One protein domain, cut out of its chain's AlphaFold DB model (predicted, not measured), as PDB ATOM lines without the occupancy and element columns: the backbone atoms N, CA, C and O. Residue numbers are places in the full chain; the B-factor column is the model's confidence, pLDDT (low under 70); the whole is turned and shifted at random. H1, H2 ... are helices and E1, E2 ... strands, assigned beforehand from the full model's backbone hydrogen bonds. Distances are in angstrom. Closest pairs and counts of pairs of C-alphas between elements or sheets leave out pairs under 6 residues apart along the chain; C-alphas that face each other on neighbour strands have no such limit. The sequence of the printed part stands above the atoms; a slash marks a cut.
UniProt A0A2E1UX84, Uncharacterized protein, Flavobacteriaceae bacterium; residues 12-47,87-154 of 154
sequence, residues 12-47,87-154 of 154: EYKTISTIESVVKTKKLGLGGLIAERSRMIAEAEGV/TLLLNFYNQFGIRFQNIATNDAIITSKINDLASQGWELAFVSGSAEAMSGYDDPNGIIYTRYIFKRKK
ATOM      1  N   GLU A  12       9.471 -20.320   9.976       93.69
ATOM      2  CA  GLU A  12       8.830 -19.549   8.923       93.69
ATOM      3  C   GLU A  12       9.197 -20.127   7.556       93.69
ATOM      4  O   GLU A  12      10.233 -20.778   7.399       93.69
ATOM      5  N   TYR A  13       8.324 -19.910   6.572       94.12
ATOM      6  CA  TYR A  13       8.456 -20.464   5.231       94.12
ATOM      7  C   TYR A  13       8.347 -19.364   4.186       94.12
ATOM      8  O   TYR A  13       7.547 -18.440   4.336       94.12
ATOM      9  N   LYS A  14       9.098 -19.513   3.094       93.56
ATOM     10  CA  LYS A  14       8.936 -18.693   1.890       93.56
ATOM     11  C   LYS A  14       8.953 -19.548   0.634       93.56
ATOM     12  O   LYS A  14       9.534 -20.632   0.603       93.56
ATOM     13  N   THR A  15       8.311 -19.041  -0.409       94.94
ATOM     14  CA  THR A  15       8.225 -19.688  -1.716       94.94
ATOM     15  C   THR A  15       8.875 -18.812  -2.778       94.94
ATOM     16  O   THR A  15       8.687 -17.597  -2.804       94.94
ATOM     17  N   ILE A  16       9.622 -19.444  -3.678       96.50
ATOM     18  CA  ILE A  16      10.020 -18.859  -4.962       96.50
ATOM     19  C   ILE A  16       9.569 -19.814  -6.065       96.50
ATOM     20  O   ILE A  16       9.459 -21.024  -5.846       96.50
ATOM     21  N   SER A  17       9.250 -19.289  -7.243       96.75
ATOM     22  CA  SER A  17       8.807 -20.107  -8.376       96.75
ATOM     23  C   SER A  17       9.496 -19.685  -9.660       96.75
ATOM     24  O   SER A  17       9.613 -18.492  -9.904       96.75
ATOM     25  N   THR A  18       9.891 -20.634 -10.503       96.88
ATOM     26  CA  THR A  18      10.302 -20.371 -11.885       96.88
ATOM     27  C   THR A  18       9.233 -20.857 -12.851       96.88
ATOM     28  O   THR A  18       8.601 -21.890 -12.635       96.88
ATOM     29  N   ILE A  19       9.020 -20.078 -13.905       93.56
ATOM     30  CA  ILE A  19       8.205 -20.412 -15.067       93.56
ATOM     31  C   ILE A  19       9.115 -20.260 -16.276       93.56
ATOM     32  O   ILE A  19       9.578 -19.158 -16.564       93.56
ATOM     33  N   GLU A  20       9.389 -21.354 -16.969       91.19
ATOM     34  CA  GLU A  20      10.293 -21.387 -18.114       91.19
ATOM     35  C   GLU A  20       9.524 -21.847 -19.346       91.19
ATOM     36  O   GLU A  20       9.007 -22.962 -19.407       91.19
ATOM     37  N   SER A  21       9.404 -20.950 -20.325       83.69
ATOM     38  CA  SER A  21       8.670 -21.236 -21.553       83.69
ATOM     39  C   SER A  21       9.491 -22.152 -22.451       83.69
ATOM     40  O   SER A  21      10.649 -21.857 -22.785       83.69
ATOM     41  N   VAL A  22       8.854 -23.236 -22.890       72.62
ATOM     42  CA  VAL A  22       9.397 -24.155 -23.894       72.62
ATOM     43  C   VAL A  22       8.813 -23.909 -25.293       72.62
ATOM     44  O   VAL A  22       8.999 -24.709 -26.207       72.62
ATOM     45  N   VAL A  23       8.131 -22.775 -25.485       67.38
ATOM     46  CA  VAL A  23       7.413 -22.440 -26.720       67.38
ATOM     47  C   VAL A  23       8.336 -21.831 -27.774       67.38
ATOM     48  O   VAL A  23       9.187 -20.978 -27.502       67.38
ATOM     49  N   LYS A  24       8.092 -22.198 -29.035       58.12
ATOM     50  CA  LYS A  24       8.570 -21.454 -30.205       58.12
ATOM     51  C   LYS A  24       7.627 -20.270 -30.417       58.12
ATOM     52  O   LYS A  24       6.472 -20.489 -30.749       58.12
ATOM     53  N   THR A  25       8.103 -19.046 -30.180       55.38
ATOM     54  CA  THR A  25       7.420 -17.754 -30.434       55.38
ATOM     55  C   THR A  25       6.103 -17.864 -31.231       55.38
ATOM     56  O   THR A  25       6.135 -18.135 -32.432       55.38
ATOM     57  N   LYS A  26       4.948 -17.635 -30.588       55.09
ATOM     58  CA  LYS A  26       3.625 -17.735 -31.227       55.09
ATOM     59  C   LYS A  26       3.418 -16.558 -32.175       55.09
ATOM     60  O   LYS A  26       3.417 -15.421 -31.717       55.09
ATOM     61  N   LYS A  27       3.200 -16.799 -33.471       51.59
ATOM     62  CA  LYS A  27       2.714 -15.762 -34.398       51.59
ATOM     63  C   LYS A  27       1.205 -15.630 -34.217       51.59
ATOM     64  O   LYS A  27       0.463 -16.530 -34.596       51.59
ATOM     65  N   LEU A  28       0.749 -14.532 -33.619       50.44
ATOM     66  CA  LEU A  28      -0.675 -14.221 -33.521       50.44
ATOM     67  C   LEU A  28      -1.043 -13.286 -34.684       50.44
ATOM     68  O   LEU A  28      -0.757 -12.091 -34.647       50.44
ATOM     69  N   GLY A  29      -1.641 -13.839 -35.743       58.34
ATOM     70  CA  GLY A  29      -2.196 -13.065 -36.860       58.34
ATOM     71  C   GLY A  29      -1.236 -12.056 -37.521       58.34
ATOM     72  O   GLY A  29      -0.018 -12.232 -37.539       58.34
ATOM     73  N   LEU A  30      -1.812 -10.997 -38.101       47.91
ATOM     74  CA  LEU A  30      -1.133  -9.967 -38.908       47.91
ATOM     75  C   LEU A  30      -0.258  -8.972 -38.107       47.91
ATOM     76  O   LEU A  30       0.144  -7.962 -38.677       47.91
ATOM     77  N   GLY A  31       0.060  -9.211 -36.825       45.75
ATOM     78  CA  GLY A  31       0.603  -8.130 -35.987       45.75
ATOM     79  C   GLY A  31       1.563  -8.442 -34.838       45.75
ATOM     80  O   GLY A  31       2.012  -7.486 -34.213       45.75
ATOM     81  N   GLY A  32       1.944  -9.688 -34.527       50.91
ATOM     82  CA  GLY A  32       2.981  -9.865 -33.497       50.91
ATOM     83  C   GLY A  32       3.323 -11.288 -33.072       50.91
ATOM     84  O   GLY A  32       2.510 -12.207 -33.167       50.91
ATOM     85  N   LEU A  33       4.557 -11.444 -32.578       54.69
ATOM     86  CA  LEU A  33       5.027 -12.635 -31.874       54.69
ATOM     87  C   LEU A  33       4.806 -12.439 -30.367       54.69
ATOM     88  O   LEU A  33       5.423 -11.549 -29.782       54.69
ATOM     89  N   ILE A  34       3.971 -13.263 -29.726       54.31
ATOM     90  CA  ILE A  34       3.913 -13.321 -28.258       54.31
ATOM     91  C   ILE A  34       4.819 -14.471 -27.825       54.31
ATOM     92  O   ILE A  34       4.515 -15.644 -28.034       54.31
ATOM     93  N   ALA A  35       5.979 -14.122 -27.275       57.16
ATOM     94  CA  ALA A  35       6.791 -15.056 -26.515       57.16
ATOM     95  C   ALA A  35       6.356 -14.943 -25.057       57.16
ATOM     96  O   ALA A  35       6.531 -13.881 -24.455       57.16
ATOM     97  N   GLU A  36       5.811 -16.017 -24.492       65.88
ATOM     98  CA  GLU A  36       5.770 -16.137 -23.039       65.88
ATOM     99  C   GLU A  36       7.212 -16.051 -22.547       65.88
ATOM    100  O   GLU A  36       8.109 -16.730 -23.059       65.88
ATOM    101  N   ARG A  37       7.471 -15.099 -21.655       80.88
ATOM    102  CA  ARG A  37       8.830 -14.813 -21.222       80.88
ATOM    103  C   ARG A  37       9.067 -15.533 -19.911       80.88
ATOM    104  O   ARG A  37       8.290 -15.372 -18.978       80.88
ATOM    105  N   SER A  38      10.149 -16.294 -19.856       91.44
ATOM    106  CA  SER A  38      10.520 -17.050 -18.663       91.44
ATOM    107  C   SER A  38      10.814 -16.109 -17.491       91.44
ATOM    108  O   SER A  38      11.433 -15.055 -17.687       91.44
ATOM    109  N   ARG A  39      10.365 -16.457 -16.283       94.69
ATOM    110  CA  ARG A  39      10.469 -15.633 -15.066       94.69
ATOM    111  C   ARG A  39      10.738 -16.468 -13.837       94.69
ATOM    112  O   ARG A  39      10.222 -17.572 -13.713       94.69
ATOM    113  N   MET A  40      11.448 -15.881 -12.885       96.31
ATOM    114  CA  MET A  40      11.374 -16.287 -11.490       96.31
ATOM    115  C   MET A  40      10.564 -15.252 -10.714       96.31
ATOM    116  O   MET A  40      10.819 -14.056 -10.837       96.31
ATOM    117  N   ILE A  41       9.604 -15.720  -9.924       94.88
ATOM    118  CA  ILE A  41       8.718 -14.912  -9.089       94.88
ATOM    119  C   ILE A  41       9.006 -15.214  -7.620       94.88
ATOM    120  O   ILE A  41       9.074 -16.385  -7.223       94.88
ATOM    121  N   ALA A  42       9.147 -14.167  -6.814       90.69
ATOM    122  CA  ALA A  42       9.376 -14.254  -5.378       90.69
ATOM    123  C   ALA A  42       8.635 -13.134  -4.621       90.69
ATOM    124  O   ALA A  42       8.171 -12.167  -5.216       90.69
ATOM    125  N   GLU A  43       8.522 -13.285  -3.298       78.44
ATOM    126  CA  GLU A  43       8.276 -12.172  -2.358       78.44
ATOM    127  C   GLU A  43       7.016 -11.332  -2.638       78.44
ATOM    128  O   GLU A  43       7.044 -10.107  -2.712       78.44
ATOM    129  N   ALA A  44       5.867 -12.005  -2.750       73.44
ATOM    130  CA  ALA A  44       4.567 -11.344  -2.665       73.44
ATOM    131  C   ALA A  44       4.273 -10.965  -1.201       73.44
ATOM    132  O   ALA A  44       3.691 -11.752  -0.452       73.44
ATOM    133  N   GLU A  45       4.732  -9.791  -0.771       68.81
ATOM    134  CA  GLU A  45       4.492  -9.295   0.587       68.81
ATOM    135  C   GLU A  45       3.002  -9.013   0.852       68.81
ATOM    136  O   GLU A  45       2.239  -8.641  -0.040       68.81
ATOM    137  N   GLY A  46       2.582  -9.171   2.112       65.25
ATOM    138  CA  GLY A  46       1.324  -8.604   2.612       65.25
ATOM    139  C   GLY A  46       0.036  -9.385   2.329       65.25
ATOM    140  O   GLY A  46      -1.031  -8.907   2.698       65.25
ATOM    141  N   VAL A  47       0.090 -10.580   1.732       76.25
ATOM    142  CA  VAL A  47      -1.123 -11.383   1.483       76.25
ATOM    143  C   VAL A  47      -1.439 -12.295   2.672       76.25
ATOM    144  O   VAL A  47      -0.723 -13.259   2.950       76.25
ATOM    145  N   THR A  87      12.417 -11.763 -11.402       96.38
ATOM    146  CA  THR A  87      13.726 -11.928 -12.052       96.38
ATOM    147  C   THR A  87      13.528 -12.470 -13.465       96.38
ATOM    148  O   THR A  87      12.822 -13.460 -13.684       96.38
ATOM    149  N   LEU A  88      14.152 -11.819 -14.447       95.19
ATOM    150  CA  LEU A  88      14.082 -12.221 -15.850       95.19
ATOM    151  C   LEU A  88      14.880 -13.510 -16.084       95.19
ATOM    152  O   LEU A  88      16.050 -13.586 -15.719       95.19
ATOM    153  N   LEU A  89      14.264 -14.481 -16.759       95.62
ATOM    154  CA  LEU A  89      14.922 -15.693 -17.248       95.62
ATOM    155  C   LEU A  89      14.855 -15.759 -18.779       95.62
ATOM    156  O   LEU A  89      14.086 -15.046 -19.435       95.62
ATOM    157  N   LEU A  90      15.675 -16.630 -19.356       92.81
ATOM    158  CA  LEU A  90      15.756 -16.861 -20.792       92.81
ATOM    159  C   LEU A  90      14.880 -18.050 -21.202       92.81
ATOM    160  O   LEU A  90      14.826 -19.063 -20.515       92.81
ATOM    161  N   ASN A  91      14.217 -17.956 -22.354       88.12
ATOM    162  CA  ASN A  91      13.401 -19.059 -22.870       88.12
ATOM    163  C   ASN A  91      14.272 -20.237 -23.308       88.12
ATOM    164  O   ASN A  91      15.344 -20.039 -23.885       88.12
ATOM    165  N   PHE A  92      13.782 -21.459 -23.112       88.88
ATOM    166  CA  PHE A  92      14.518 -22.665 -23.499       88.88
ATOM    167  C   PHE A  92      14.550 -22.882 -25.006       88.88
ATOM    168  O   PHE A  92      15.431 -23.582 -25.489       88.88
ATOM    169  N   TYR A  93      13.634 -22.272 -25.759       82.94
ATOM    170  CA  TYR A  93      13.508 -22.473 -27.199       82.94
ATOM    171  C   TYR A  93      13.570 -21.161 -27.978       82.94
ATOM    172  O   TYR A  93      13.200 -20.087 -27.502       82.94
ATOM    173  N   ASN A  94      14.013 -21.268 -29.226       79.06
ATOM    174  CA  ASN A  94      13.753 -20.289 -30.275       79.06
ATOM    175  C   ASN A  94      13.259 -21.008 -31.545       79.06
ATOM    176  O   ASN A  94      13.002 -22.212 -31.536       79.06
ATOM    177  N   GLN A  95      13.153 -20.279 -32.660       75.31
ATOM    178  CA  GLN A  95      12.725 -20.844 -33.947       75.31
ATOM    179  C   GLN A  95      13.610 -21.997 -34.472       75.31
ATOM    180  O   GLN A  95      13.147 -22.773 -35.300       75.31
ATOM    181  N   PHE A  96      14.843 -22.146 -33.971       81.94
ATOM    182  CA  PHE A  96      15.805 -23.169 -34.397       81.94
ATOM    183  C   PHE A  96      15.916 -24.363 -33.435       81.94
ATOM    184  O   PHE A  96      16.563 -25.349 -33.775       81.94
ATOM    185  N   GLY A  97      15.278 -24.312 -32.262       82.44
ATOM    186  CA  GLY A  97      15.287 -25.404 -31.285       82.44
ATOM    187  C   GLY A  97      15.709 -24.969 -29.885       82.44
ATOM    188  O   GLY A  97      15.553 -23.804 -29.512       82.44
ATOM    189  N   ILE A  98      16.207 -25.935 -29.109       88.38
ATOM    190  CA  ILE A  98      16.605 -25.745 -27.709       88.38
ATOM    191  C   ILE A  98      17.865 -24.877 -27.620       88.38
ATOM    192  O   ILE A  98      18.816 -25.026 -28.385       88.38
ATOM    193  N   ARG A  99      17.881 -23.982 -26.637       91.44
ATOM    194  CA  ARG A  99      18.967 -23.063 -26.311       91.44
ATOM    195  C   ARG A  99      19.639 -23.503 -25.016       91.44
ATOM    196  O   ARG A  99      19.365 -22.956 -23.954       91.44
ATOM    197  N   PHE A 100      20.555 -24.463 -25.101       94.38
ATOM    198  CA  PHE A 100      21.258 -24.992 -23.925       94.38
ATOM    199  C   PHE A 100      22.012 -23.921 -23.125       94.38
ATOM    200  O   PHE A 100      22.037 -23.981 -21.901       94.38
ATOM    201  N   GLN A 101      22.553 -22.892 -23.786       95.81
ATOM    202  CA  GLN A 101      23.181 -21.766 -23.086       95.81
ATOM    203  C   GLN A 101      22.171 -20.982 -22.239       95.81
ATOM    204  O   GLN A 101      22.529 -20.492 -21.172       95.81
ATOM    205  N   ASN A 102      20.916 -20.881 -22.687       94.56
ATOM    206  CA  ASN A 102      19.865 -20.220 -21.920       94.56
ATOM    207  C   ASN A 102      19.538 -21.029 -20.662       94.56
ATOM    208  O   ASN A 102      19.433 -20.437 -19.597       94.56
ATOM    209  N   ILE A 103      19.459 -22.360 -20.779       94.50
ATOM    210  CA  ILE A 103      19.256 -23.264 -19.636       94.50
ATOM    211  C   ILE A 103      20.384 -23.075 -18.616       94.50
ATOM    212  O   ILE A 103      20.124 -22.696 -17.483       94.50
ATOM    213  N   ALA A 104      21.642 -23.200 -19.045       97.50
ATOM    214  CA  ALA A 104      22.796 -23.017 -18.163       97.50
ATOM    215  C   ALA A 104      22.843 -21.620 -17.509       97.50
ATOM    216  O   ALA A 104      23.264 -21.471 -16.363       97.50
ATOM    217  N   THR A 105      22.399 -20.584 -18.228       97.88
ATOM    218  CA  THR A 105      22.308 -19.222 -17.683       97.88
ATOM    219  C   THR A 105      21.206 -19.122 -16.629       97.88
ATOM    220  O   THR A 105      21.435 -18.542 -15.568       97.88
ATOM    221  N   ASN A 106      20.031 -19.704 -16.881       97.19
ATOM    222  CA  ASN A 106      18.943 -19.737 -15.906       97.19
ATOM    223  C   ASN A 106      19.352 -20.517 -14.654       97.19
ATOM    224  O   ASN A 106      19.119 -20.026 -13.554       97.19
ATOM    225  N   ASP A 107      20.031 -21.658 -14.801       97.75
ATOM    226  CA  ASP A 107      20.542 -22.449 -13.676       97.75
ATOM    227  C   ASP A 107      21.479 -21.625 -12.785       97.75
ATOM    228  O   ASP A 107      21.373 -21.663 -11.556       97.75
ATOM    229  N   ALA A 108      22.366 -20.825 -13.388       98.50
ATOM    230  CA  ALA A 108      23.244 -19.920 -12.650       98.50
ATOM    231  C   ALA A 108      22.458 -18.817 -11.915       98.50
ATOM    232  O   ALA A 108      22.754 -18.522 -10.755       98.50
ATOM    233  N   ILE A 109      21.433 -18.237 -12.552       98.38
ATOM    234  CA  ILE A 109      20.550 -17.231 -11.931       98.38
ATOM    235  C   ILE A 109      19.781 -17.840 -10.749       98.38
ATOM    236  O   ILE A 109      19.744 -17.252  -9.667       98.38
ATOM    237  N   ILE A 110      19.204 -19.032 -10.927       98.00
ATOM    238  CA  ILE A 110      18.477 -19.766  -9.885       98.00
ATOM    239  C   ILE A 110      19.408 -20.078  -8.717       98.00
ATOM    240  O   ILE A 110      19.096 -19.737  -7.578       98.00
ATOM    241  N   THR A 111      20.582 -20.642  -8.998       98.44
ATOM    242  CA  THR A 111      21.598 -20.953  -7.985       98.44
ATOM    243  C   THR A 111      22.016 -19.707  -7.206       98.44
ATOM    244  O   THR A 111      22.143 -19.764  -5.985       98.44
ATOM    245  N   SER A 112      22.170 -18.564  -7.883       98.50
ATOM    246  CA  SER A 112      22.477 -17.287  -7.234       98.50
ATOM    247  C   SER A 112      21.405 -16.881  -6.211       98.50
ATOM    248  O   SER A 112      21.746 -16.609  -5.060       98.50
ATOM    249  N   LYS A 113      20.107 -16.936  -6.563       97.75
ATOM    250  CA  LYS A 113      19.011 -16.638  -5.615       97.75
ATOM    251  C   LYS A 113      18.955 -17.648  -4.465       97.75
ATOM    252  O   LYS A 113      18.725 -17.252  -3.327       97.75
ATOM    253  N   ILE A 114      19.186 -18.938  -4.728       98.12
ATOM    254  CA  ILE A 114      19.241 -19.968  -3.675       98.12
ATOM    255  C   ILE A 114      20.377 -19.664  -2.686       98.12
ATOM    256  O   ILE A 114      20.156 -19.716  -1.478       98.12
ATOM    257  N   ASN A 115      21.568 -19.313  -3.179       98.38
ATOM    258  CA  ASN A 115      22.723 -18.982  -2.342       98.38
ATOM    259  C   ASN A 115      22.516 -17.694  -1.538       98.38
ATOM    260  O   ASN A 115      22.875 -17.651  -0.362       98.38
ATOM    261  N   ASP A 116      21.914 -16.666  -2.140       98.19
ATOM    262  CA  ASP A 116      21.526 -15.441  -1.437       98.19
ATOM    263  C   ASP A 116      20.578 -15.755  -0.267       98.19
ATOM    264  O   ASP A 116      20.870 -15.416   0.881       98.19
ATOM    265  N   LEU A 117      19.511 -16.525  -0.511       97.19
ATOM    266  CA  LEU A 117      18.594 -16.966   0.544       97.19
ATOM    267  C   LEU A 117      19.297 -17.812   1.616       97.19
ATOM    268  O   LEU A 117      19.061 -17.603   2.809       97.19
ATOM    269  N   ALA A 118      20.193 -18.715   1.217       97.88
ATOM    270  CA  ALA A 118      20.994 -19.506   2.147       97.88
ATOM    271  C   ALA A 118      21.871 -18.625   3.048       97.88
ATOM    272  O   ALA A 118      21.927 -18.850   4.258       97.88
ATOM    273  N   SER A 119      22.490 -17.574   2.497       98.19
ATOM    274  CA  SER A 119      23.283 -16.609   3.272       98.19
ATOM    275  C   SER A 119      22.446 -15.825   4.294       98.19
ATOM    276  O   SER A 119      22.945 -15.446   5.351       98.19
ATOM    277  N   GLN A 120      21.149 -15.661   4.022       96.44
ATOM    278  CA  GLN A 120      20.162 -15.052   4.920       96.44
ATOM    279  C   GLN A 120      19.548 -16.061   5.916       96.44
ATOM    280  O   GLN A 120      18.587 -15.744   6.627       96.44
ATOM    281  N   GLY A 121      20.075 -17.289   5.968       97.31
ATOM    282  CA  GLY A 121      19.663 -18.348   6.890       97.31
ATOM    283  C   GLY A 121      18.471 -19.187   6.426       97.31
ATOM    284  O   GLY A 121      17.950 -19.975   7.215       97.31
ATOM    285  N   TRP A 122      18.013 -19.034   5.181       97.81
ATOM    286  CA  TRP A 122      16.955 -19.876   4.624       97.81
ATOM    287  C   TRP A 122      17.507 -21.218   4.141       97.81
ATOM    288  O   TRP A 122      18.442 -21.283   3.353       97.81
ATOM    289  N   GLU A 123      16.873 -22.306   4.552       97.81
ATOM    290  CA  GLU A 123      17.188 -23.663   4.110       97.81
ATOM    291  C   GLU A 123      16.201 -24.087   3.020       97.81
ATOM    292  O   GLU A 123      14.984 -23.996   3.214       97.81
ATOM    293  N   LEU A 124      16.704 -24.579   1.884       97.81
ATOM    294  CA  LEU A 124      15.861 -25.188   0.857       97.81
ATOM    295  C   LEU A 124      15.267 -26.491   1.405       97.81
ATOM    296  O   LEU A 124      15.983 -27.465   1.620       97.81
ATOM    297  N   ALA A 125      13.958 -26.502   1.634       97.38
ATOM    298  CA  ALA A 125      13.271 -27.623   2.263       97.38
ATOM    299  C   ALA A 125      12.649 -28.572   1.235       97.38
ATOM    300  O   ALA A 125      12.722 -29.787   1.399       97.38
ATOM    301  N   PHE A 126      12.029 -28.021   0.186       97.25
ATOM    302  CA  PHE A 126      11.321 -28.803  -0.826       97.25
ATOM    303  C   PHE A 126      11.435 -28.166  -2.208       97.25
ATOM    304  O   PHE A 126      11.438 -26.941  -2.340       97.25
ATOM    305  N   VAL A 127      11.454 -29.006  -3.241       97.56
ATOM    306  CA  VAL A 127      11.366 -28.598  -4.646       97.56
ATOM    307  C   VAL A 127      10.287 -29.433  -5.322       97.56
ATOM    308  O   VAL A 127      10.252 -30.650  -5.156       97.56
ATOM    309  N   SER A 128       9.404 -28.781  -6.076       96.69
ATOM    310  CA  SER A 128       8.366 -29.431  -6.878       96.69
ATOM    311  C   SER A 128       8.422 -28.894  -8.300       96.69
ATOM    312  O   SER A 128       8.173 -27.709  -8.513       96.69
ATOM    313  N   GLY A 129       8.726 -29.766  -9.259       94.56
ATOM    314  CA  GLY A 129       8.694 -29.461 -10.687       94.56
ATOM    315  C   GLY A 129       7.449 -30.041 -11.356       94.56
ATOM    316  O   GLY A 129       7.043 -31.159 -11.044       94.56
ATOM    317  N   SER A 130       6.879 -29.290 -12.290       92.12
ATOM    318  CA  SER A 130       5.774 -29.694 -13.158       92.12
ATOM    319  C   SER A 130       6.058 -29.225 -14.581       92.12
ATOM    320  O   SER A 130       6.669 -28.177 -14.784       92.12
ATOM    321  N   ALA A 131       5.594 -29.976 -15.574       89.19
ATOM    322  CA  ALA A 131       5.675 -29.583 -16.973       89.19
ATOM    323  C   ALA A 131       4.293 -29.685 -17.616       89.19
ATOM    324  O   ALA A 131       3.589 -30.676 -17.426       89.19
ATOM    325  N   GLU A 132       3.926 -28.663 -18.378       84.75
ATOM    326  CA  GLU A 132       2.797 -28.696 -19.299       84.75
ATOM    327  C   GLU A 132       3.345 -28.960 -20.701       84.75
ATOM    328  O   GLU A 132       4.249 -28.260 -21.169       84.75
ATOM    329  N   ALA A 133       2.836 -30.011 -21.341       72.56
ATOM    330  CA  ALA A 133       3.258 -30.414 -22.672       72.56
ATOM    331  C   ALA A 133       2.286 -29.896 -23.736       72.56
ATOM    332  O   ALA A 133       1.075 -29.901 -23.540       72.56
ATOM    333  N   MET A 134       2.851 -29.548 -24.890       69.50
ATOM    334  CA  MET A 134       2.134 -29.151 -26.099       69.50
ATOM    335  C   MET A 134       1.096 -30.201 -26.521       69.50
ATOM    336  O   MET A 134       1.465 -31.316 -26.899       69.50
ATOM    337  N   SER A 135      -0.189 -29.838 -26.519       66.00
ATOM    338  CA  SER A 135      -1.295 -30.719 -26.919       66.00
ATOM    339  C   SER A 135      -1.724 -30.479 -28.375       66.00
ATOM    340  O   SER A 135      -2.862 -30.111 -28.667       66.00
ATOM    341  N   GLY A 136      -0.812 -30.744 -29.313       62.16
ATOM    342  CA  GLY A 136      -1.091 -30.714 -30.754       62.16
ATOM    343  C   GLY A 136      -0.920 -29.342 -31.421       62.16
ATOM    344  O   GLY A 136      -0.372 -28.412 -30.841       62.16
ATOM    345  N   TYR A 137      -1.345 -29.233 -32.685       61.62
ATOM    346  CA  TYR A 137      -1.149 -28.030 -33.515       61.62
ATOM    347  C   TYR A 137      -1.886 -26.795 -32.968       61.62
ATOM    348  O   TYR A 137      -1.397 -25.674 -33.101       61.62
ATOM    349  N   ASP A 138      -3.031 -27.018 -32.320       66.62
ATOM    350  CA  ASP A 138      -3.907 -25.956 -31.822       66.62
ATOM    351  C   ASP A 138      -3.508 -25.452 -30.423       66.62
ATOM    352  O   ASP A 138      -3.939 -24.373 -30.013       66.62
ATOM    353  N   ASP A 139      -2.637 -26.185 -29.719       66.00
ATOM    354  CA  ASP A 139      -2.059 -25.776 -28.440       66.00
ATOM    355  C   ASP A 139      -0.533 -25.944 -28.446       66.00
ATOM    356  O   ASP A 139      -0.015 -26.927 -27.911       66.00
ATOM    357  N   PRO A 140       0.206 -24.987 -29.049       65.69
ATOM    358  CA  PRO A 140       1.663 -25.009 -29.115       65.69
ATOM    359  C   PRO A 140       2.332 -24.671 -27.770       65.69
ATOM    360  O   PRO A 140       3.550 -24.465 -27.736       65.69
ATOM    361  N   ASN A 141       1.555 -24.515 -26.691       70.44
ATOM    362  CA  ASN A 141       2.069 -24.023 -25.425       70.44
ATOM    363  C   ASN A 141       2.793 -25.129 -24.666       70.44
ATOM    364  O   ASN A 141       2.486 -26.313 -24.758       70.44
ATOM    365  N   GLY A 142       3.791 -24.717 -23.906       80.00
ATOM    366  CA  GLY A 142       4.471 -25.595 -22.985       80.00
ATOM    367  C   GLY A 142       5.273 -24.757 -22.018       80.00
ATOM    368  O   GLY A 142       6.001 -23.834 -22.410       80.00
ATOM    369  N   ILE A 143       5.145 -25.099 -20.748       86.50
ATOM    370  CA  ILE A 143       5.831 -24.423 -19.660       86.50
ATOM    371  C   ILE A 143       6.425 -25.459 -18.722       86.50
ATOM    372  O   ILE A 143       5.849 -26.517 -18.473       86.50
ATOM    373  N   ILE A 144       7.586 -25.127 -18.181       90.94
ATOM    374  CA  ILE A 144       8.153 -25.808 -17.029       90.94
ATOM    375  C   ILE A 144       7.925 -24.892 -15.836       90.94
ATOM    376  O   ILE A 144       8.307 -23.723 -15.852       90.94
ATOM    377  N   TYR A 145       7.265 -25.418 -14.812       93.88
ATOM    378  CA  TYR A 145       6.991 -24.728 -13.564       93.88
ATOM    379  C   TYR A 145       7.751 -25.412 -12.435       93.88
ATOM    380  O   TYR A 145       7.508 -26.583 -12.156       93.88
ATOM    381  N   THR A 146       8.620 -24.682 -11.741       97.25
ATOM    382  CA  THR A 146       9.313 -25.213 -10.561       97.25
ATOM    383  C   THR A 146       9.041 -24.335  -9.354       97.25
ATOM    384  O   THR A 146       9.236 -23.124  -9.401       97.25
ATOM    385  N   ARG A 147       8.605 -24.936  -8.248       97.25
ATOM    386  CA  ARG A 147       8.414 -24.270  -6.958       97.25
ATOM    387  C   ARG A 147       9.464 -24.742  -5.970       97.25
ATOM    388  O   ARG A 147       9.578 -25.937  -5.713       97.25
ATOM    389  N   TYR A 148      10.153 -23.788  -5.363       97.94
ATOM    390  CA  TYR A 148      11.125 -24.020  -4.305       97.94
ATOM    391  C   TYR A 148      10.549 -23.463  -3.002       97.94
ATOM    392  O   TYR A 148      10.096 -22.316  -2.947       97.94
ATOM    393  N   ILE A 149      10.533 -24.290  -1.961       97.38
ATOM    394  CA  ILE A 149      10.025 -23.939  -0.637       97.38
ATOM    395  C   ILE A 149      11.205 -23.916   0.318       97.38
ATOM    396  O   ILE A 149      11.896 -24.921   0.494       97.38
ATOM    397  N   PHE A 150      11.399 -22.772   0.953       97.62
ATOM    398  CA  PHE A 150      12.432 -22.554   1.946       97.62
ATOM    399  C   PHE A 150      11.817 -22.475   3.332       97.62
ATOM    400  O   PHE A 150      10.683 -22.017   3.487       97.62
ATOM    401  N   LYS A 151      12.590 -22.877   4.336       96.69
ATOM    402  CA  LYS A 151      12.255 -22.719   5.751       96.69
ATOM    403  C   LYS A 151      13.404 -22.034   6.483       96.69
ATOM    404  O   LYS A 151      14.564 -22.227   6.132       96.69
ATOM    405  N   ARG A 152      13.097 -21.280   7.529       96.00
ATOM    406  CA  ARG A 152      14.085 -20.715   8.455       96.00
ATOM    407  C   ARG A 152      13.536 -20.809   9.870       96.00
ATOM    408  O   ARG A 152      12.323 -20.742  10.058       96.00
ATOM    409  N   LYS A 153      14.404 -21.039  10.856       94.38
ATOM    410  CA  LYS A 153      13.992 -21.015  12.267       94.38
ATOM    411  C   LYS A 153      13.554 -19.599  12.633       94.38
ATOM    412  O   LYS A 153      14.234 -18.653  12.242       94.38
ATOM    413  N   LYS A 154      12.439 -19.487  13.350       86.12
ATOM    414  CA  LYS A 154      12.035 -18.228  13.977       86.12
ATOM    415  C   LYS A 154      12.917 -17.887  15.171       86.12
ATOM    416  O   LYS A 154      13.418 -18.837  15.820       86.12
TER     417      LYS A 154
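Overview. This is residues 12 to 47 and 87 to 154 of the 154 residues of an uncharacterized protein of Flavobacteriaceae bacterium (UniProt A0A2E1UX84). A twisted antiparallel sheet, E4 E1 E6 E5, makes a long wall, and one long helix, H1, runs along one face of it, with no named helix on the other face. A small hairpin, E2 and E3, lies past one end of this sheet, and residues 87 to 99, without a named element, lead into H1. Look for 104 printed residues with one named helix and six named strands, in the order E1 E2 E3 E4 H1 E5 E6: a mixed class of helices and strands. The whole is loose, with a radius of gyration of the C-alphas of 16.0 A, and elongated, with spans of 54 by 30 by 23 A.

Arrangement. Begin at E1, residues 12 to 21, an inner strand of the sheet. On one side of it find the edge strand E4, residues 39 to 42, antiparallel at 169 degrees, with N 17 and O 41 2.9 A apart. On its other side is E6, residues 143 to 153, antiparallel at 164 degrees, with N 18 and O 146 2.8 A apart. E6 forms a hairpin with the edge strand E5, residues 123 to 132, at 165 degrees, with N 130 and O 145 2.8 A apart. H1, residues 100 to 119, is on this sheet at a height of 9.1 A, making two layers, a helix on one face of a sheet. It lies over E6 and runs along the strands, at 11 degrees to E6 on the local plane; it is only just not over E1, where 2 of its C-alphas fall. The closest C-alphas of H1 and E5 are those of Ile 114 and Leu 124, 7.7 A apart. Every O i to N i+4 pair of H1 is within hydrogen-bond range. The hairpin of E2, residues 26 to 28, and E3, residues 32 to 34, has N 28 and O 32 3.0 A apart; E2 is apart from E4. Residues 87 to 88 pair antiparallel with residues 39 to 40 of E4.

Along the chain. Find C-alpha 12 at (8.830, -19.549, 8.923); from there E1 runs 30.5 A to residue 21. E2, E3 and E4 follow, 6.0 A, 6.3 A and 9.8 A long. H1 starts from C-alpha 100 at (21.258, -24.992, -23.925) and runs 28.5 A. E5 measures 27.9 A, and E6 runs 33.1 A to C-alpha 153 at (13.992, -21.015, 12.267).

Size, cuts and confidence. The C-alphas farthest apart are those of Leu 30 and Lys 154, 55.1 A. Residues 48 to 86 are not printed, and C-alphas 47 and 87 are 20.1 A apart across the cut. Of the links printed whole, E5 to E6 is short and the others are tight. The pLDDT is under 70 at residues 23 to 36, 45 to 46 and 134 to 140.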